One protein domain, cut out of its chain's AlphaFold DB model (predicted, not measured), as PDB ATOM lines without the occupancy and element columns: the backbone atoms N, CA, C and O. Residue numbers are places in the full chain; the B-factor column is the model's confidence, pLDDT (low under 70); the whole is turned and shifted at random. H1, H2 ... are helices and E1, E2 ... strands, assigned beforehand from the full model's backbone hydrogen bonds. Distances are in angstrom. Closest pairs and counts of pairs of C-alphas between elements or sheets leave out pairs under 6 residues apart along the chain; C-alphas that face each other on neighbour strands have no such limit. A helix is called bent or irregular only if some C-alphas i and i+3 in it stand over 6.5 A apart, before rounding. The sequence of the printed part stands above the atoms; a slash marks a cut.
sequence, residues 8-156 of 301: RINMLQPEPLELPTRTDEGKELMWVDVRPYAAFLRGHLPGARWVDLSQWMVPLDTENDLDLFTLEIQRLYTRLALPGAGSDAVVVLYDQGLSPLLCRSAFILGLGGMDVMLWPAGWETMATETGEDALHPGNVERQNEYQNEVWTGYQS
ATOM      1  N   ARG A   8     127.654  57.399  45.981       80.00
ATOM      2  CA  ARG A   8     127.155  58.115  44.795       80.00
ATOM      3  C   ARG A   8     126.849  57.135  43.674       80.00
ATOM      4  O   ARG A   8     127.598  56.176  43.491       80.00
ATOM      5  N   ILE A   9     125.800  57.405  42.896       80.06
ATOM      6  CA  ILE A   9     125.606  56.768  41.589       80.06
ATOM      7  C   ILE A   9     126.096  57.725  40.511       80.06
ATOM      8  O   ILE A   9     125.491  58.768  40.265       80.06
ATOM      9  N   ASN A  10     127.188  57.362  39.852       76.62
ATOM     10  CA  ASN A  10     127.801  58.193  38.842       76.62
ATOM     11  C   ASN A  10     127.317  57.828  37.439       76.62
ATOM     12  O   ASN A  10     127.883  56.977  36.763       76.62
ATOM     13  N   MET A  11     126.256  58.496  36.995       66.00
ATOM     14  CA  MET A  11     125.682  58.327  35.655       66.00
ATOM     15  C   MET A  11     126.295  59.302  34.627       66.00
ATOM     16  O   MET A  11     125.573  59.726  33.725       66.00
ATOM     17  N   LEU A  12     127.555  59.745  34.800       56.94
ATOM     18  CA  LEU A  12     128.102  60.921  34.096       56.94
ATOM     19  C   LEU A  12     127.805  60.935  32.600       56.94
ATOM     20  O   LEU A  12     128.028  59.969  31.872       56.94
ATOM     21  N   GLN A  13     127.361  62.114  32.176       53.00
ATOM     22  CA  GLN A  13     127.324  62.584  30.804       53.00
ATOM     23  C   GLN A  13     127.759  64.065  30.840       53.00
ATOM     24  O   GLN A  13     127.123  64.847  31.554       53.00
ATOM     25  N   PRO A  14     128.814  64.479  30.111       54.72
ATOM     26  CA  PRO A  14     129.649  63.663  29.225       54.72
ATOM     27  C   PRO A  14     130.610  62.730  29.983       54.72
ATOM     28  O   PRO A  14     130.950  62.974  31.140       54.72
ATOM     29  N   GLU A  15     131.044  61.669  29.301       66.12
ATOM     30  CA  GLU A  15     132.085  60.750  29.778       66.12
ATOM     31  C   GLU A  15     133.413  61.500  29.985       66.12
ATOM     32  O   GLU A  15     133.752  62.375  29.176       66.12
ATOM     33  N   PRO A  16     134.171  61.208  31.057       71.62
ATOM     34  CA  PRO A  16     135.452  61.858  31.269       71.62
ATOM     35  C   PRO A  16     136.469  61.392  30.216       71.62
ATOM     36  O   PRO A  16     136.477  60.235  29.806       71.62
ATOM     37  N   LEU A  17     137.349  62.303  29.788       74.25
ATOM     38  CA  LEU A  17     138.417  61.997  28.825       74.25
ATOM     39  C   LEU A  17     139.511  61.093  29.418       74.25
ATOM     40  O   LEU A  17     140.220  60.426  28.671       74.25
ATOM     41  N   GLU A  18     139.653  61.095  30.746       83.31
ATOM     42  CA  GLU A  18     140.616  60.296  31.506       83.31
ATOM     43  C   GLU A  18     139.962  59.771  32.790       83.31
ATOM     44  O   GLU A  18     139.055  60.404  33.339       83.31
ATOM     45  N   LEU A  19     140.447  58.635  33.301       86.12
ATOM     46  CA  LEU A  19     139.972  58.091  34.572       86.12
ATOM     47  C   LEU A  19     140.361  59.017  35.729       86.12
ATOM     48  O   LEU A  19     141.557  59.246  35.947       86.12
ATOM     49  N   PRO A  20     139.398  59.517  36.524       89.38
ATOM     50  CA  PRO A  20     139.742  60.254  37.723       89.38
ATOM     51  C   PRO A  20     140.465  59.336  38.714       89.38
ATOM     52  O   PRO A  20     140.129  58.161  38.886       89.38
ATOM     53  N   THR A  21     141.458  59.901  39.391       90.38
ATOM     54  CA  THR A  21     142.220  59.224  40.448       90.38
ATOM     55  C   THR A  21     141.811  59.686  41.844       90.38
ATOM     56  O   THR A  21     142.163  59.034  42.827       90.38
ATOM     57  N   ARG A  22     141.061  60.794  41.946       91.50
ATOM     58  CA  ARG A  22     140.556  61.358  43.203       91.50
ATOM     59  C   ARG A  22     139.126  61.892  43.068       91.50
ATOM     60  O   ARG A  22     138.706  62.226  41.961       91.50
ATOM     61  N   THR A  23     138.397  61.985  44.184       88.12
ATOM     62  CA  THR A  23     137.134  62.747  44.264       88.12
ATOM     63  C   THR A  23     137.391  64.258  44.271       88.12
ATOM     64  O   THR A  23     138.530  64.698  44.455       88.12
ATOM     65  N   ASP A  24     136.329  65.061  44.153       84.44
ATOM     66  CA  ASP A  24     136.391  66.523  44.308       84.44
ATOM     67  C   ASP A  24     136.906  66.946  45.698       84.44
ATOM     68  O   ASP A  24     137.553  67.981  45.848       84.44
ATOM     69  N   GLU A  25     136.659  66.127  46.724       86.44
ATOM     70  CA  GLU A  25     137.175  66.307  48.086       86.44
ATOM     71  C   GLU A  25     138.613  65.793  48.272       86.44
ATOM     72  O   GLU A  25     139.163  65.886  49.368       86.44
ATOM     73  N   GLY A  26     139.235  65.260  47.219       89.06
ATOM     74  CA  GLY A  26     140.624  64.813  47.224       89.06
ATOM     75  C   GLY A  26     140.853  63.387  47.724       89.06
ATOM     76  O   GLY A  26     142.014  62.992  47.802       89.06
ATOM     77  N   LYS A  27     139.807  62.600  48.010       90.56
ATOM     78  CA  LYS A  27     139.942  61.183  48.401       90.56
ATOM     79  C   LYS A  27     140.427  60.327  47.236       90.56
ATOM     80  O   LYS A  27     140.042  60.596  46.103       90.56
ATOM     81  N   GLU A  28     141.222  59.294  47.489       93.06
ATOM     82  CA  GLU A  28     141.736  58.402  46.436       93.06
ATOM     83  C   GLU A  28     140.640  57.497  45.862       93.06
ATOM     84  O   GLU A  28     139.807  56.983  46.602       93.06
ATOM     85  N   LEU A  29     140.633  57.274  44.545       93.12
ATOM     86  CA  LEU A  29     139.693  56.354  43.897       93.12
ATOM     87  C   LEU A  29     140.338  54.987  43.669       93.12
ATOM     88  O   LEU A  29     141.353  54.868  42.985       93.12
ATOM     89  N   MET A  30     139.706  53.941  44.203       93.44
ATOM     90  CA  MET A  30     140.083  52.550  43.965       93.44
ATOM     91  C   MET A  30     139.059  51.888  43.044       93.44
ATOM     92  O   MET A  30     137.936  51.611  43.463       93.44
ATOM     93  N   TRP A  31     139.451  51.615  41.802       93.81
ATOM     94  CA  TRP A  31     138.575  51.023  40.792       93.81
ATOM     95  C   TRP A  31     138.411  49.515  40.981       93.81
ATOM     96  O   TRP A  31     139.385  48.778  41.155       93.81
ATOM     97  N   VAL A  32     137.164  49.055  40.934       94.38
ATOM     98  CA  VAL A  32     136.770  47.664  41.151       94.38
ATOM     99  C   VAL A  32     135.847  47.197  40.031       94.38
ATOM    100  O   VAL A  32     134.750  47.724  39.847       94.38
ATOM    101  N   ASP A  33     136.282  46.166  39.317       94.75
ATOM    102  CA  ASP A  33     135.494  45.476  38.303       94.75
ATOM    103  C   ASP A  33     134.693  44.346  38.948       94.75
ATOM    104  O   ASP A  33     135.276  43.402  39.491       94.75
ATOM    105  N   VAL A  34     133.364  44.421  38.880       94.56
ATOM    106  CA  VAL A  34     132.490  43.373  39.433       94.56
ATOM    107  C   VAL A  34     131.960  42.403  38.381       94.56
ATOM    108  O   VAL A  34     131.166  41.520  38.703       94.56
ATOM    109  N   ARG A  35     132.348  42.563  37.112       94.12
ATOM    110  CA  ARG A  35     131.846  41.735  36.010       94.12
ATOM    111  C   ARG A  35     132.351  40.295  36.136       94.12
ATOM    112  O   ARG A  35     133.329  40.029  36.838       94.12
ATOM    113  N   PRO A  36     131.742  39.337  35.410       90.56
ATOM    114  CA  PRO A  36     132.290  37.990  35.317       90.56
ATOM    115  C   PRO A  36     133.767  38.010  34.910       90.56
ATOM    116  O   PRO A  36     134.150  38.764  34.015       90.56
ATOM    117  N   TYR A  37     134.573  37.131  35.506       88.25
ATOM    118  CA  TYR A  37     136.029  37.096  35.324       88.25
ATOM    119  C   TYR A  37     136.469  37.120  33.853       88.25
ATOM    120  O   TYR A  37     137.348  37.877  33.451       88.25
ATOM    121  N   ALA A  38     135.781  36.357  33.001       89.06
ATOM    122  CA  ALA A  38     136.076  36.322  31.573       89.06
ATOM    123  C   ALA A  38     135.899  37.687  30.877       89.06
ATOM    124  O   ALA A  38     136.542  37.933  29.862       89.06
ATOM    125  N   ALA A  39     135.011  38.558  31.367       91.88
ATOM    126  CA  ALA A  39     134.848  39.913  30.847       91.88
ATOM    127  C   ALA A  39     135.984  40.837  31.299       91.88
ATOM    128  O   ALA A  39     136.486  41.587  30.467       91.88
ATOM    129  N   PHE A  40     136.421  40.723  32.559       91.88
ATOM    130  CA  PHE A  40     137.598  41.424  33.079       91.88
ATOM    131  C   PHE A  40     138.842  41.102  32.240       91.88
ATOM    132  O   PHE A  40     139.471  42.004  31.694       91.88
ATOM    133  N   LEU A  41     139.130  39.817  32.012       89.75
ATOM    134  CA  LEU A  41     140.306  39.389  31.240       89.75
ATOM    135  C   LEU A  41     140.343  39.922  29.803       89.75
ATOM    136  O   LEU A  41     141.424  40.112  29.247       89.75
ATOM    137  N   ARG A  42     139.176  40.149  29.188       92.75
ATOM    138  CA  ARG A  42     139.073  40.664  27.814       92.75
ATOM    139  C   ARG A  42     139.314  42.169  27.700       92.75
ATOM    140  O   ARG A  42     139.513  42.634  26.583       92.75
ATOM    141  N   GLY A  43     139.241  42.910  28.800       93.56
ATOM    142  CA  GLY A  43     139.322  44.367  28.795       93.56
ATOM    143  C   GLY A  43     138.784  44.948  30.096       93.56
ATOM    144  O   GLY A  43     137.595  44.781  30.380       93.56
ATOM    145  N   HIS A  44     139.622  45.636  30.862       94.25
ATOM    146  CA  HIS A  44     139.274  46.313  32.112       94.25
ATOM    147  C   HIS A  44     140.009  47.651  32.248       94.25
ATOM    148  O   HIS A  44     140.922  47.960  31.478       94.25
ATOM    149  N   LEU A  45     139.555  48.478  33.194       94.06
ATOM    150  CA  LEU A  45     140.166  49.779  33.452       94.06
ATOM    151  C   LEU A  45     141.585  49.615  34.017       94.06
ATOM    152  O   LEU A  45     141.781  48.750  34.873       94.06
ATOM    153  N   PRO A  46     142.545  50.465  33.609       91.12
ATOM    154  CA  PRO A  46     143.892  50.441  34.152       91.12
ATOM    155  C   PRO A  46     143.959  50.463  35.678       91.12
ATOM    156  O   PRO A  46     143.407  51.361  36.319       91.12
ATOM    157  N   GLY A  47     144.634  49.471  36.263       88.69
ATOM    158  CA  GLY A  47     144.793  49.336  37.713       88.69
ATOM    159  C   GLY A  47     143.525  48.916  38.469       88.69
ATOM    160  O   GLY A  47     143.525  48.926  39.706       88.69
ATOM    161  N   ALA A  48     142.445  48.552  37.769       91.50
ATOM    162  CA  ALA A  48     141.234  48.057  38.408       91.50
ATOM    163  C   ALA A  48     141.430  46.661  38.998       91.50
ATOM    164  O   ALA A  48     142.055  45.779  38.412       91.50
ATOM    165  N   ARG A  49     140.819  46.432  40.160       89.88
ATOM    166  CA  ARG A  49     140.817  45.125  40.818       89.88
ATOM    167  C   ARG A  49     139.559  44.360  40.453       89.88
ATOM    168  O   ARG A  49     138.457  44.879  40.610       89.88
ATOM    169  N   TRP A  50     139.702  43.102  40.059       90.12
ATOM    170  CA  TRP A  50     138.546  42.226  39.888       90.12
ATOM    171  C   TRP A  50     138.018  41.716  41.236       90.12
ATOM    172  O   TRP A  50     138.788  41.220  42.065       90.12
ATOM    173  N   VAL A  51     136.704  41.824  41.451       88.69
ATOM    174  CA  VAL A  51     136.015  41.405  42.677       88.69
ATOM    175  C   VAL A  51     134.704  40.694  42.336       88.69
ATOM    176  O   VAL A  51     133.747  41.318  41.889       88.69
ATOM    177  N   ASP A  52     134.614  39.400  42.648       84.94
ATOM    178  CA  ASP A  52     133.354  38.649  42.613       84.94
ATOM    179  C   ASP A  52     132.749  38.502  44.017       84.94
ATOM    180  O   ASP A  52     133.317  37.855  44.900       84.94
ATOM    181  N   LEU A  53     131.575  39.108  44.216       88.50
ATOM    182  CA  LEU A  53     130.752  38.953  45.422       88.50
ATOM    183  C   LEU A  53     129.418  38.265  45.131       88.50
ATOM    184  O   LEU A  53     128.544  38.254  45.997       88.50
ATOM    185  N   SER A  54     129.228  37.693  43.941       81.94
ATOM    186  CA  SER A  54     127.956  37.091  43.524       81.94
ATOM    187  C   SER A  54     127.504  35.960  44.451       81.94
ATOM    188  O   SER A  54     126.309  35.831  44.709       81.94
ATOM    189  N   GLN A  55     128.460  35.205  45.004       80.50
ATOM    190  CA  GLN A  55     128.226  34.081  45.916       80.50
ATOM    191  C   GLN A  55     128.504  34.407  47.389       80.50
ATOM    192  O   GLN A  55     128.383  33.532  48.242       80.50
ATOM    193  N   TRP A  56     128.896  35.643  47.722       87.69
ATOM    194  CA  TRP A  56     129.180  35.984  49.117       87.69
ATOM    195  C   TRP A  56     127.877  36.018  49.915       87.69
ATOM    196  O   TRP A  56     127.029  36.880  49.674       87.69
ATOM    197  N   MET A  57     127.702  35.065  50.827       83.50
ATOM    198  CA  MET A  57     126.481  34.871  51.602       83.50
ATOM    199  C   MET A  57     126.844  34.592  53.055       83.50
ATOM    200  O   MET A  57     127.310  33.505  53.384       83.50
ATOM    201  N   VAL A  58     126.607  35.579  53.912       89.69
ATOM    202  CA  VAL A  58     126.752  35.464  55.363       89.69
ATOM    203  C   VAL A  58     125.413  35.859  55.971       89.69
ATOM    204  O   VAL A  58     124.924  36.942  55.640       89.69
ATOM    205  N   PRO A  59     124.792  34.989  56.783       90.00
ATOM    206  CA  PRO A  59     123.507  35.287  57.392       90.00
ATOM    207  C   PRO A  59     123.554  36.526  58.273       90.00
ATOM    208  O   PRO A  59     124.554  36.800  58.934       90.00
ATOM    209  N   LEU A  60     122.451  37.262  58.257       94.06
ATOM    210  CA  LEU A  60     122.266  38.478  59.035       94.06
ATOM    211  C   LEU A  60     120.802  38.537  59.471       94.06
ATOM    212  O   LEU A  60     119.984  39.274  58.914       94.06
ATOM    213  N   ASP A  61     120.452  37.648  60.397       95.00
ATOM    214  CA  ASP A  61     119.073  37.324  60.738       95.00
ATOM    215  C   ASP A  61     118.620  37.949  62.060       95.00
ATOM    216  O   ASP A  61     117.482  38.410  62.164       95.00
ATOM    217  N   THR A  62     119.524  37.987  63.035       96.06
ATOM    218  CA  THR A  62     119.317  38.462  64.405       96.06
ATOM    219  C   THR A  62     120.483  39.336  64.855       96.06
ATOM    220  O   THR A  62     121.559  39.320  64.256       96.06
ATOM    221  N   GLU A  63     120.305  40.071  65.951       95.56
ATOM    222  CA  GLU A  63     121.393  40.839  66.577       95.56
ATOM    223  C   GLU A  63     122.625  39.973  66.920       95.56
ATOM    224  O   GLU A  63     123.756  40.440  66.819       95.56
ATOM    225  N   ASN A  64     122.431  38.688  67.242       93.69
ATOM    226  CA  ASN A  64     123.532  37.768  67.555       93.69
ATOM    227  C   ASN A  64     124.428  37.456  66.344       93.69
ATOM    228  O   ASN A  64     125.558  37.006  66.521       93.69
ATOM    229  N   ASP A  65     123.953  37.699  65.119       93.12
ATOM    230  CA  ASP A  65     124.740  37.452  63.910       93.12
ATOM    231  C   ASP A  65     125.752  38.574  63.632       93.12
ATOM    232  O   ASP A  65     126.646  38.404  62.804       93.12
ATOM    233  N   LEU A  66     125.641  39.727  64.301       94.88
ATOM    234  CA  LEU A  66     126.384  40.939  63.942       94.88
ATOM    235  C   LEU A  66     127.892  40.828  64.132       94.88
ATOM    236  O   LEU A  66     128.638  41.338  63.293       94.88
ATOM    237  N   ASP A  67     128.347  40.176  65.198       92.94
ATOM    238  CA  ASP A  67     129.780  40.034  65.475       92.94
ATOM    239  C   ASP A  67     130.440  39.124  64.434       92.94
ATOM    240  O   ASP A  67     131.460  39.482  63.840       92.94
ATOM    241  N   LEU A  68     129.806  37.987  64.125       90.50
ATOM    242  CA  LEU A  68     130.266  37.093  63.063       90.50
ATOM    243  C   LEU A  68     130.183  37.764  61.693       90.50
ATOM    244  O   LEU A  68     131.136  37.693  60.921       90.50
ATOM    245  N   PHE A  69     129.089  38.462  61.395       94.06
ATOM    246  CA  PHE A  69     128.943  39.187  60.139       94.06
ATOM    247  C   PHE A  69     130.039  40.249  59.976       94.06
ATOM    248  O   PHE A  69     130.649  40.355  58.911       94.06
ATOM    249  N   THR A  70     130.339  40.997  61.040       95.50
ATOM    250  CA  THR A  70     131.431  41.979  61.072       95.50
ATOM    251  C   THR A  70     132.767  41.308  60.774       95.50
ATOM    252  O   THR A  70     133.480  41.756  59.875       95.50
ATOM    253  N   LEU A  71     133.074  40.198  61.450       91.44
ATOM    254  CA  LEU A  71     134.297  39.431  61.222       91.44
ATOM    255  C   LEU A  71     134.403  38.918  59.776       91.44
ATOM    256  O   LEU A  71     135.480  38.971  59.178       91.44
ATOM    257  N   GLU A  72     133.305  38.460  59.174       91.19
ATOM    258  CA  GLU A  72     133.322  38.003  57.782       91.19
ATOM    259  C   GLU A  72     133.506  39.148  56.777       91.19
ATOM    260  O   GLU A  72     134.166  38.961  55.751       91.19
ATOM    261  N   ILE A  73     133.010  40.355  57.072       93.62
ATOM    262  CA  ILE A  73     133.331  41.551  56.279       93.62
ATOM    263  C   ILE A  73     134.813  41.926  56.436       93.62
ATOM    264  O   ILE A  73     135.461  42.264  55.445       93.62
ATOM    265  N   GLN A  74     135.392  41.814  57.635       92.44
ATOM    266  CA  GLN A  74     136.828  42.048  57.841       92.44
ATOM    267  C   GLN A  74     137.673  41.069  57.021       92.44
ATOM    268  O   GLN A  74     138.566  41.478  56.278       92.44
ATOM    269  N   ARG A  75     137.347  39.771  57.082       88.50
ATOM    270  CA  ARG A  75     137.995  38.721  56.278       88.50
ATOM    271  C   ARG A  75     137.838  38.980  54.781       88.50
ATOM    272  O   ARG A  75     138.796  38.811  54.022       88.50
ATOM    273  N   LEU A  76     136.654  39.425  54.358       88.75
ATOM    274  CA  LEU A  76     136.383  39.831  52.984       88.75
ATOM    275  C   LEU A  76     137.308  40.973  52.545       88.75
ATOM    276  O   LEU A  76     137.943  40.865  51.495       88.75
ATOM    277  N   TYR A  77     137.413  42.039  53.340       90.50
ATOM    278  CA  TYR A  77     138.271  43.180  53.029       90.50
ATOM    279  C   TYR A  77     139.743  42.775  52.955       90.50
ATOM    280  O   TYR A  77     140.396  43.087  51.960       90.50
ATOM    281  N   THR A  78     140.241  41.996  53.920       87.12
ATOM    282  CA  THR A  78     141.612  41.464  53.912       87.12
ATOM    283  C   THR A  78     141.905  40.676  52.637       87.12
ATOM    284  O   THR A  78     142.926  40.891  51.985       87.12
ATOM    285  N   ARG A  79     141.000  39.770  52.242       82.12
ATOM    286  CA  ARG A  79     141.177  38.927  51.051       82.12
ATOM    287  C   ARG A  79     141.252  39.748  49.766       82.12
ATOM    288  O   ARG A  79     142.054  39.430  48.892       82.12
ATOM    289  N   LEU A  80     140.436  40.794  49.675       83.00
ATOM    290  CA  LEU A  80     140.371  41.693  48.523       83.00
ATOM    291  C   LEU A  80     141.391  42.846  48.593       83.00
ATOM    292  O   LEU A  80     141.387  43.726  47.728       83.00
ATOM    293  N   ALA A  81     142.254  42.851  49.620       84.94
ATOM    294  CA  ALA A  81     143.184  43.934  49.936       84.94
ATOM    295  C   ALA A  81     142.500  45.315  50.001       84.94
ATOM    296  O   ALA A  81     143.073  46.328  49.592       84.94
ATOM    297  N   LEU A  82     141.246  45.350  50.458       88.00
ATOM    298  CA  LEU A  82     140.461  46.571  50.596       88.00
ATOM    299  C   LEU A  82     140.834  47.296  51.895       88.00
ATOM    300  O   LEU A  82     141.131  46.649  52.899       88.00
ATOM    301  N   PRO A  83     140.801  48.636  51.893       87.31
ATOM    302  CA  PRO A  83     141.376  49.449  52.963       87.31
ATOM    303  C   PRO A  83     140.528  49.490  54.248       87.31
ATOM    304  O   PRO A  83     141.007  49.941  55.284       87.31
ATOM    305  N   GLY A  84     139.279  49.018  54.198       90.44
ATOM    306  CA  GLY A  84     138.351  49.061  55.323       90.44
ATOM    307  C   GLY A  84     137.699  50.427  55.549       90.44
ATOM    308  O   GLY A  84     137.912  51.402  54.817       90.44
ATOM    309  N   ALA A  85     136.836  50.469  56.558       90.44
ATOM    310  CA  ALA A  85     136.059  51.638  56.940       90.44
ATOM    311  C   ALA A  85     136.945  52.773  57.472       90.44
ATOM    312  O   ALA A  85     137.899  52.537  58.209       90.44
ATOM    313  N   GLY A  86     136.584  54.014  57.136       85.50
ATOM    314  CA  GLY A  86     137.310  55.210  57.580       85.50
ATOM    315  C   GLY A  86     138.619  55.485  56.833       85.50
ATOM    316  O   GLY A  86     139.322  56.429  57.186       85.50
ATOM    317  N   SER A  87     138.943  54.697  55.806       88.62
ATOM    318  CA  SER A  87     140.086  54.970  54.934       88.62
ATOM    319  C   SER A  87     139.864  56.208  54.052       88.62
ATOM    320  O   SER A  87     138.732  56.632  53.812       88.62
ATOM    321  N   ASP A  88     140.959  56.781  53.545       88.25
ATOM    322  CA  ASP A  88     140.931  57.925  52.615       88.25
ATOM    323  C   ASP A  88     140.607  57.516  51.161       88.25
ATOM    324  O   ASP A  88     140.651  58.329  50.240       88.25
ATOM    325  N   ALA A  89     140.281  56.239  50.944       90.94
ATOM    326  CA  ALA A  89     139.948  55.690  49.642       90.94
ATOM    327  C   ALA A  89     138.430  55.521  49.479       90.94
ATOM    328  O   ALA A  89     137.734  55.035  50.372       90.94
ATOM    329  N   VAL A  90     137.929  55.867  48.297       93.38
ATOM    330  CA  VAL A  90     136.573  55.572  47.834       93.38
ATOM    331  C   VAL A  90     136.650  54.408  46.854       93.38
ATOM    332  O   VAL A  90     137.363  54.462  45.851       93.38
ATOM    333  N   VAL A  91     135.901  53.345  47.138       94.44
ATOM    334  CA  VAL A  91     135.835  52.165  46.274       94.44
ATOM    335  C   VAL A  91     134.843  52.434  45.146       94.44
ATOM    336  O   VAL A  91     133.640  52.533  45.382       94.44
ATOM    337  N   VAL A  92     135.334  52.553  43.915       95.25
ATOM    338  CA  VAL A  92     134.529  52.808  42.716       95.25
ATOM    339  C   VAL A  92     134.264  51.487  42.008       95.25
ATOM    340  O   VAL A  92     135.161  50.913  41.399       95.25
ATOM    341  N   LEU A  93     133.034  50.993  42.091       96.69
ATOM    342  CA  LEU A  93     132.616  49.748  41.460       96.69
ATOM    343  C   LEU A  93     132.001  50.038  40.091       96.69
ATOM    344  O   LEU A  93     131.163  50.934  39.982       96.69
ATOM    345  N   TYR A  94     132.349  49.255  39.072       95.81
ATOM    346  CA  TYR A  94     131.768  49.381  37.734       95.81
ATOM    347  C   TYR A  94     131.324  48.039  37.143       95.81
ATOM    348  O   TYR A  94     131.840  46.971  37.475       95.81
ATOM    349  N   ASP A  95     130.329  48.122  36.263       95.25
ATOM    350  CA  ASP A  95     129.719  47.017  35.516       95.25
ATOM    351  C   ASP A  95     129.151  47.574  34.193       95.25
ATOM    352  O   ASP A  95     129.339  48.747  33.880       95.25
ATOM    353  N   GLN A  96     128.460  46.759  33.401       91.00
ATOM    354  CA  GLN A  96     127.721  47.152  32.204       91.00
ATOM    355  C   GLN A  96     126.274  47.497  32.572       91.00
ATOM    356  O   GLN A  96     125.360  46.674  32.492       91.00
ATOM    357  N   GLY A  97     126.073  48.738  32.993       92.25
ATOM    358  CA  GLY A  97     124.809  49.277  33.473       92.25
ATOM    359  C   GLY A  97     124.628  49.155  34.987       92.25
ATOM    360  O   GLY A  97     125.460  48.619  35.719       92.25
ATOM    361  N   LEU A  98     123.496  49.670  35.475       93.50
ATOM    362  CA  LEU A  98     123.121  49.611  36.890       93.50
ATOM    363  C   LEU A  98     122.600  48.209  37.250       93.50
ATOM    364  O   LEU A  98     121.401  47.986  37.421       93.50
ATOM    365  N   SER A  99     123.511  47.240  37.300       95.38
ATOM    366  CA  SER A  99     123.174  45.828  37.464       95.38
ATOM    367  C   SER A  99     122.884  45.453  38.931       95.38
ATOM    368  O   SER A  99     123.367  46.110  39.865       95.38
ATOM    369  N   PRO A 100     122.149  44.347  39.177       95.94
ATOM    370  CA  PRO A 100     122.026  43.771  40.513       95.94
ATOM    371  C   PRO A 100     123.365  43.368  41.137       95.94
ATOM    372  O   PRO A 100     123.491  43.441  42.354       95.94
ATOM    373  N   LEU A 101     124.355  42.949  40.341       94.75
ATOM    374  CA  LEU A 101     125.672  42.565  40.851       94.75
ATOM    375  C   LEU A 101     126.454  43.797  41.316       94.75
ATOM    376  O   LEU A 101     126.926  43.810  42.449       94.75
ATOM    377  N   LEU A 102     126.487  44.858  40.505       97.06
ATOM    378  CA  LEU A 102     127.078  46.149  40.859       97.06
ATOM    379  C   LEU A 102     126.496  46.692  42.161       97.06
ATOM    380  O   LEU A 102     127.229  46.977  43.109       97.06
ATOM    381  N   CYS A 103     125.168  46.777  42.230       97.44
ATOM    382  CA  CYS A 103     124.491  47.307  43.406       97.44
ATOM    383  C   CYS A 103     124.678  46.396  44.620       97.44
ATOM    384  O   CYS A 103     124.899  46.885  45.721       97.44
ATOM    385  N   ARG A 104     124.643  45.069  44.463       96.69
ATOM    386  CA  ARG A 104     124.878  44.158  45.590       96.69
ATOM    387  C   ARG A 104     126.292  44.276  46.138       96.69
ATOM    388  O   ARG A 104     126.462  44.340  47.353       96.69
ATOM    389  N   SER A 105     127.287  44.308  45.257       96.12
ATOM    390  CA  SER A 105     128.687  44.452  45.644       96.12
ATOM    391  C   SER A 105     128.913  45.780  46.360       96.12
ATOM    392  O   SER A 105     129.454  45.793  47.462       96.12
ATOM    393  N   ALA A 106     128.400  46.882  45.802       97.06
ATOM    394  CA  ALA A 106     128.461  48.193  46.440       97.06
ATOM    395  C   ALA A 106     127.738  48.208  47.795       97.06
ATOM    396  O   ALA A 106     128.230  48.807  48.747       97.06
ATOM    397  N   PHE A 107     126.599  47.517  47.913       97.25
ATOM    398  CA  PHE A 107     125.869  47.403  49.170       97.25
ATOM    399  C   PHE A 107     126.689  46.670  50.236       97.25
ATOM    400  O   PHE A 107     126.820  47.195  51.331       97.25
ATOM    401  N   ILE A 108     127.281  45.510  49.929       95.75
ATOM    402  CA  ILE A 108     128.103  44.740  50.886       95.75
ATOM    403  C   ILE A 108     129.312  45.550  51.345       95.75
ATOM    404  O   ILE A 108     129.585  45.653  52.539       95.75
ATOM    405  N   LEU A 109     130.029  46.144  50.392       95.25
ATOM    406  CA  LEU A 109     131.212  46.938  50.693       95.25
ATOM    407  C   LEU A 109     130.846  48.204  51.483       95.25
ATOM    408  O   LEU A 109     131.503  48.511  52.471       95.25
ATOM    409  N   GLY A 110     129.773  48.898  51.107       95.44
ATOM    410  CA  GLY A 110     129.322  50.107  51.794       95.44
ATOM    411  C   GLY A 110     128.702  49.839  53.166       95.44
ATOM    412  O   GLY A 110     128.885  50.634  54.085       95.44
ATOM    413  N   LEU A 111     128.018  48.706  53.335       95.25
ATOM    414  CA  LEU A 111     127.431  48.267  54.601       95.25
ATOM    415  C   LEU A 111     128.485  48.182  55.705       95.25
ATOM    416  O   LEU A 111     128.214  48.617  56.818       95.25
ATOM    417  N   GLY A 112     129.678  47.670  55.388       94.38
ATOM    418  CA  GLY A 112     130.800  47.579  56.323       94.38
ATOM    419  C   GLY A 112     131.516  48.899  56.612       94.38
ATOM    420  O   GLY A 112     132.507  48.898  57.335       94.38
ATOM    421  N   GLY A 113     131.027  50.023  56.079       93.75
ATOM    422  CA  GLY A 113     131.509  51.361  56.411       93.75
ATOM    423  C   GLY A 113     132.457  51.985  55.387       93.75
ATOM    424  O   GLY A 113     132.920  53.100  55.621       93.75
ATOM    425  N   MET A 114     132.728  51.324  54.255       93.19
ATOM    426  CA  MET A 114     133.503  51.928  53.164       93.19
ATOM    427  C   MET A 114     132.675  52.933  52.362       93.19
ATOM    428  O   MET A 114     131.475  52.754  52.133       93.19
ATOM    429  N   ASP A 115     133.322  53.996  51.896       93.25
ATOM    430  CA  ASP A 115     132.724  54.894  50.911       93.25
ATOM    431  C   ASP A 115     132.744  54.209  49.545       93.25
ATOM    432  O   ASP A 115     133.787  53.733  49.089       93.25
ATOM    433  N   VAL A 116     131.572  54.117  48.911       94.62
ATOM    434  CA  VAL A 116     131.398  53.386  47.649       94.62
ATOM    435  C   VAL A 116     130.821  54.279  46.563       94.62
ATOM    436  O   VAL A 116     129.899  55.052  46.796       94.62
ATOM    437  N   MET A 117     131.316  54.140  45.343       94.44
ATOM    438  CA  MET A 117     130.783  54.825  44.171       94.44
ATOM    439  C   MET A 117     130.352  53.794  43.140       94.44
ATOM    440  O   MET A 117     131.106  52.875  42.841       94.44
ATOM    441  N   LEU A 118     129.144  53.931  42.601       95.56
ATOM    442  CA  LEU A 118     128.656  53.088  41.515       95.56
ATOM    443  C   LEU A 118     128.939  53.802  40.193       95.56
ATOM    444  O   LEU A 118     128.494  54.932  40.012       95.56
ATOM    445  N   TRP A 119     129.628  53.142  39.268       93.88
ATOM    446  CA  TRP A 119     129.971  53.664  37.945       93.88
ATOM    447  C   TRP A 119     129.418  52.743  36.845       93.88
ATOM    448  O   TRP A 119     130.136  51.918  36.283       93.88
ATOM    449  N   PRO A 120     128.108  52.810  36.562       92.38
ATOM    450  CA  PRO A 120     127.439  51.843  35.698       92.38
ATOM    451  C   PRO A 120     127.767  51.957  34.204       92.38
ATOM    452  O   PRO A 120     127.470  51.020  33.479       92.38
ATOM    453  N   ALA A 121     128.292  53.076  33.702       89.62
ATOM    454  CA  ALA A 121     128.516  53.264  32.263       89.62
ATOM    455  C   ALA A 121     129.558  54.356  31.977       89.62
ATOM    456  O   ALA A 121     129.927  55.116  32.874       89.62
ATOM    457  N   GLY A 122     130.003  54.443  30.725       86.25
ATOM    458  CA  GLY A 122     130.915  55.477  30.233       86.25
ATOM    459  C   GLY A 122     132.381  55.234  30.580       86.25
ATOM    460  O   GLY A 122     133.192  56.155  30.568       86.25
ATOM    461  N   TRP A 123     132.712  53.998  30.943       89.94
ATOM    462  CA  TRP A 123     134.067  53.546  31.256       89.94
ATOM    463  C   TRP A 123     134.648  52.675  30.131       89.94
ATOM    464  O   TRP A 123     135.852  52.434  30.078       89.94
ATOM    465  N   GLU A 124     133.802  52.203  29.215       91.00
ATOM    466  CA  GLU A 124     134.088  51.136  28.262       91.00
ATOM    467  C   GLU A 124     135.245  51.476  27.315       91.00
ATOM    468  O   GLU A 124     136.056  50.609  26.994       91.00
ATOM    469  N   THR A 125     135.357  52.737  26.891       90.75
ATOM    470  CA  THR A 125     136.428  53.211  25.996       90.75
ATOM    471  C   THR A 125     137.796  53.284  26.683       90.75
ATOM    472  O   THR A 125     138.819  53.245  26.003       90.75
ATOM    473  N   MET A 126     137.822  53.339  28.019       91.88
ATOM    474  CA  MET A 126     139.033  53.391  28.845       91.88
ATOM    475  C   MET A 126     139.488  52.002  29.319       91.88
ATOM    476  O   MET A 126     140.498  51.889  30.011       91.88
ATOM    477  N   ALA A 127     138.770  50.935  28.960       92.50
ATOM    478  CA  ALA A 127     139.069  49.569  29.380       92.50
ATOM    479  C   ALA A 127     140.200  48.939  28.547       92.50
ATOM    480  O   ALA A 127     139.965  48.078  27.697       92.50
ATOM    481  N   THR A 128     141.424  49.421  28.753       92.75
ATOM    482  CA  THR A 128     142.583  49.100  27.908       92.75
ATOM    483  C   THR A 128     143.463  47.965  28.429       92.75
ATOM    484  O   THR A 128     144.257  47.436  27.653       92.75
ATOM    485  N   GLU A 129     143.371  47.596  29.710       92.00
ATOM    486  CA  GLU A 129     144.145  46.478  30.269       92.00
ATOM    487  C   GLU A 129     143.470  45.131  29.979       92.00
ATOM    488  O   GLU A 129     142.248  45.026  29.890       92.00
ATOM    489  N   THR A 130     144.277  44.085  29.804       89.88
ATOM    490  CA  THR A 130     143.822  42.727  29.465       89.88
ATOM    491  C   THR A 130     144.676  41.692  30.185       89.88
ATOM    492  O   THR A 130     145.824  41.976  30.516       89.88
ATOM    493  N   GLY A 131     144.171  40.468  30.333       78.94
ATOM    494  CA  GLY A 131     144.930  39.376  30.947       78.94
ATOM    495  C   GLY A 131     144.947  39.414  32.477       78.94
ATOM    496  O   GLY A 131     144.172  40.129  33.108       78.94
ATOM    497  N   GLU A 132     145.790  38.567  33.066       69.50
ATOM    498  CA  GLU A 132     145.790  38.242  34.502       69.50
ATOM    499  C   GLU A 132     146.726  39.126  35.339       69.50
ATOM    500  O   GLU A 132     146.676  39.075  36.565       69.50
ATOM    501  N   ASP A 133     147.547  39.966  34.704       58.81
ATOM    502  CA  ASP A 133     148.607  40.738  35.370       58.81
ATOM    503  C   ASP A 133     148.072  41.749  36.408       58.81
ATOM    504  O   ASP A 133     148.794  42.147  37.322       58.81
ATOM    505  N   ALA A 134     146.789  42.120  36.313       53.09
ATOM    506  CA  ALA A 134     146.081  42.997  37.251       53.09
ATOM    507  C   ALA A 134     145.400  42.250  38.423       53.09
ATOM    508  O   ALA A 134     144.712  42.854  39.253       53.09
ATOM    509  N   LEU A 135     145.566  40.928  38.527       57.41
ATOM    510  CA  LEU A 135     145.057  40.159  39.658       57.41
ATOM    511  C   LEU A 135     145.890  40.424  40.907       57.41
ATOM    512  O   LEU A 135     147.086  40.142  40.958       57.41
ATOM    513  N   HIS A 136     145.237  40.860  41.985       54.78
ATOM    514  CA  HIS A 136     145.872  40.759  43.290       54.78
ATOM    515  C   HIS A 136     146.051  39.260  43.620       54.78
ATOM    516  O   HIS A 136     145.066  38.518  43.519       54.78
ATOM    517  N   PRO A 137     147.233  38.792  44.074       44.25
ATOM    518  CA  PRO A 137     147.533  37.367  44.307       44.25
ATOM    519  C   PRO A 137     146.569  36.629  45.258       44.25
ATOM    520  O   PRO A 137     146.626  35.415  45.401       44.25
ATOM    521  N   GLY A 138     145.680  37.348  45.953       48.38
ATOM    522  CA  GLY A 138     144.635  36.781  46.808       48.38
ATOM    523  C   GLY A 138     143.276  36.534  46.145       48.38
ATOM    524  O   GLY A 138     142.395  36.008  46.819       48.38
ATOM    525  N   ASN A 139     143.068  36.905  44.879       50.94
ATOM    526  CA  ASN A 139     141.718  36.955  44.305       50.94
ATOM    527  C   ASN A 139     141.242  35.658  43.632       50.94
ATOM    528  O   ASN A 139     140.035  35.442  43.608       50.94
ATOM    529  N   VAL A 140     142.134  34.786  43.141       49.00
ATOM    530  CA  VAL A 140     141.729  33.557  42.417       49.00
ATOM    531  C   VAL A 140     141.861  32.293  43.275       49.00
ATOM    532  O   VAL A 140     140.906  31.525  43.377       49.00
ATOM    533  N   GLU A 141     142.991  32.089  43.960       44.59
ATOM    534  CA  GLU A 141     143.219  30.874  44.766       44.59
ATOM    535  C   GLU A 141     142.407  30.876  46.079       44.59
ATOM    536  O   GLU A 141     141.708  29.909  46.377       44.59
ATOM    537  N   ARG A 142     142.367  32.004  46.812       47.16
ATOM    538  CA  ARG A 142     141.659  32.114  48.111       47.16
ATOM    539  C   ARG A 142     140.130  32.231  48.015       47.16
ATOM    540  O   ARG A 142     139.454  32.113  49.034       47.16
ATOM    541  N   GLN A 143     139.561  32.491  46.833       50.78
ATOM    542  CA  GLN A 143     138.098  32.529  46.661       50.78
ATOM    543  C   GLN A 143     137.480  31.128  46.526       50.78
ATOM    544  O   GLN A 143     136.380  30.910  47.031       50.78
ATOM    545  N   ASN A 144     138.192  30.178  45.909       41.06
ATOM    546  CA  ASN A 144     137.704  28.809  45.705       41.06
ATOM    547  C   ASN A 144     137.801  27.937  46.973       41.06
ATOM    548  O   ASN A 144     136.943  27.083  47.190       41.06
ATOM    549  N   GLU A 145     138.800  28.157  47.834       43.31
ATOM    550  CA  GLU A 145     138.977  27.398  49.087       43.31
ATOM    551  C   GLU A 145     137.890  27.725  50.131       43.31
ATOM    552  O   GLU A 145     137.286  26.826  50.715       43.31
ATOM    553  N   TYR A 146     137.545  29.003  50.292       43.44
ATOM    554  CA  TYR A 146     136.595  29.464  51.309       43.44
ATOM    555  C   TYR A 146     135.126  29.111  51.004       43.44
ATOM    556  O   TYR A 146     134.346  28.895  51.931       43.44
ATOM    557  N   GLN A 147     134.722  28.979  49.731       45.78
ATOM    558  CA  GLN A 147     133.360  28.514  49.409       45.78
ATOM    559  C   GLN A 147     133.082  27.102  49.942       45.78
ATOM    560  O   GLN A 147     131.958  26.812  50.352       45.78
ATOM    561  N   ASN A 148     134.108  26.250  50.001       38.00
ATOM    562  CA  ASN A 148     133.988  24.931  50.614       38.00
ATOM    563  C   ASN A 148     133.963  25.012  52.152       38.00
ATOM    564  O   ASN A 148     133.210  24.267  52.779       38.00
ATOM    565  N   GLU A 149     134.718  25.928  52.767       43.22
ATOM    566  CA  GLU A 149     134.808  26.075  54.232       43.22
ATOM    567  C   GLU A 149     133.592  26.763  54.873       43.22
ATOM    568  O   GLU A 149     133.135  26.322  55.924       43.22
ATOM    569  N   VAL A 150     133.003  27.796  54.258       44.34
ATOM    570  CA  VAL A 150     131.800  28.457  54.812       44.34
ATOM    571  C   VAL A 150     130.590  27.547  54.757       44.34
ATOM    572  O   VAL A 150     129.824  27.473  55.718       44.34
ATOM    573  N   TRP A 151     130.410  26.833  53.646       39.38
ATOM    574  CA  TRP A 151     129.243  25.974  53.469       39.38
ATOM    575  C   TRP A 151     129.290  24.750  54.397       39.38
ATOM    576  O   TRP A 151     128.266  24.361  54.958       39.38
ATOM    577  N   THR A 152     130.482  24.191  54.640       39.41
ATOM    578  CA  THR A 152     130.684  23.086  55.598       39.41
ATOM    579  C   THR A 152     130.749  23.554  57.059       39.41
ATOM    580  O   THR A 152     130.249  22.865  57.953       39.41
ATOM    581  N   GLY A 153     131.288  24.748  57.325       39.84
ATOM    582  CA  GLY A 153     131.373  25.357  58.655       39.84
ATOM    583  C   GLY A 153     130.034  25.867  59.194       39.84
ATOM    584  O   GLY A 153     129.779  25.784  60.393       39.84
ATOM    585  N   TYR A 154     129.136  26.334  58.320       44.06
ATOM    586  CA  TYR A 154     127.799  26.788  58.716       44.06
ATOM    587  C   TYR A 154     126.862  25.625  59.093       44.06
ATOM    588  O   TYR A 154     126.025  25.765  59.980       44.06
ATOM    589  N   GLN A 155     127.024  24.446  58.479       41.84
ATOM    590  CA  GLN A 155     126.233  23.251  58.818       41.84
ATOM    591  C   GLN A 155     126.704  22.539  60.097       41.84
ATOM    592  O   GLN A 155     125.954  21.743  60.659       41.84
ATOM    593  N   SER A 156     127.930  22.798  60.561       41.06
ATOM    594  CA  SER A 156     128.566  22.035  61.644       41.06
ATOM    595  C   SER A 156     128.590  22.735  63.009       41.06
ATOM    596  O   SER A 156     129.005  22.118  63.988       41.06
TER     597      SER A 156
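This is residues 8 to 156 of the 301 residues of the protein "Putative thiosulfate sulfurtransferase" of Candidatus Carbobacillus altaicus (UniProt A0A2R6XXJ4). A small parallel sheet of three strands, E1, E2 and E3, has one helix, H3, packed along one face, while two longer helices, H2 and H4, reach away from this core toward one end of the domain, nearly antiparallel and with little contact between them. The short helix H1 sits past the end of E1, and the loop around Pro 14 makes the opposite end of the long axis. The printed part has 149 residues, with four named helices and three named strands in the order E1 H1 H2 E2 H3 E3 H4; the class is mixed, helices and strands, although under half of the residues, 68 of 149, are in named elements. The sheet runs E1, E2, E3. By its radius of gyration of the C-alphas, 15.8 A, the whole is compact, but its outline is elongated, spanning 52 by 32 by 24 A.

In the sheet, E1 is residues 28 to 33, 16.5 A long and beginning at C-alpha 28 (141.736, 58.402, 46.436); E2 is residues 89 to 94, 15.8 A, and E3 residues 115 to 119, 13.3 A. H3 is residues 100 to 111, 15.7 A. H1 is residues 37 to 42. H2 is residues 63 to 79, 25.2 A, and is irregular, but only just: C-alphas 64 and 67 are 7.0 A apart. H4 is residues 141 to 156, 24.0 A, and ends at C-alpha 156 (128.566, 22.035, 61.644).

E1 and E2 are parallel neighbours at 28 degrees, with N 32 and O 92 within hydrogen-bond range at 2.8 A. E2 and E3 are parallel too, at 28 degrees, with N 117 and O 91 at 2.8 A. H3 is on the sheet at a height of 9.0 A, over E2 and E3, and runs along the strands, at 2 degrees to E2 on the local plane. The closest C-alphas of H3 and E3 are those of Gly 110 and Val 116, 5.7 A apart. Two strand-helix-strand units, each two parallel neighbour strands with one or more helices between, have right-handed crossovers: E1, H1 H2, E2 and E2, H3, E3. H1, H2 and H4 are not on the sheet. H2 and H3 are near each other, with 7 pairs of C-alphas within 10 A. H2 and H4 are close but not clearly touching, at a shallow tilt of 18 degrees, opposite ways; their closest C-alphas are those of Arg 79 and Arg 142, 7.4 A apart. Every O i to N i+4 pair is within hydrogen-bond range in H3, against 1 of 2 in H1, 11 of 13 in H2 and 6 of 12 in H4.

The two C-alphas farthest apart are those of Pro 14 and Ser 156, 52.8 A. The printed part has no cut. The links H1 to H2 and E3 to H4 are long. Residues 61 to 67, of which 63 to 67 belong to H2, stand free. Mean pLDDT of the printed part is 82.4; residues 11 to 15 and 132 to 156 are under 70, and H4 has a mean of 43.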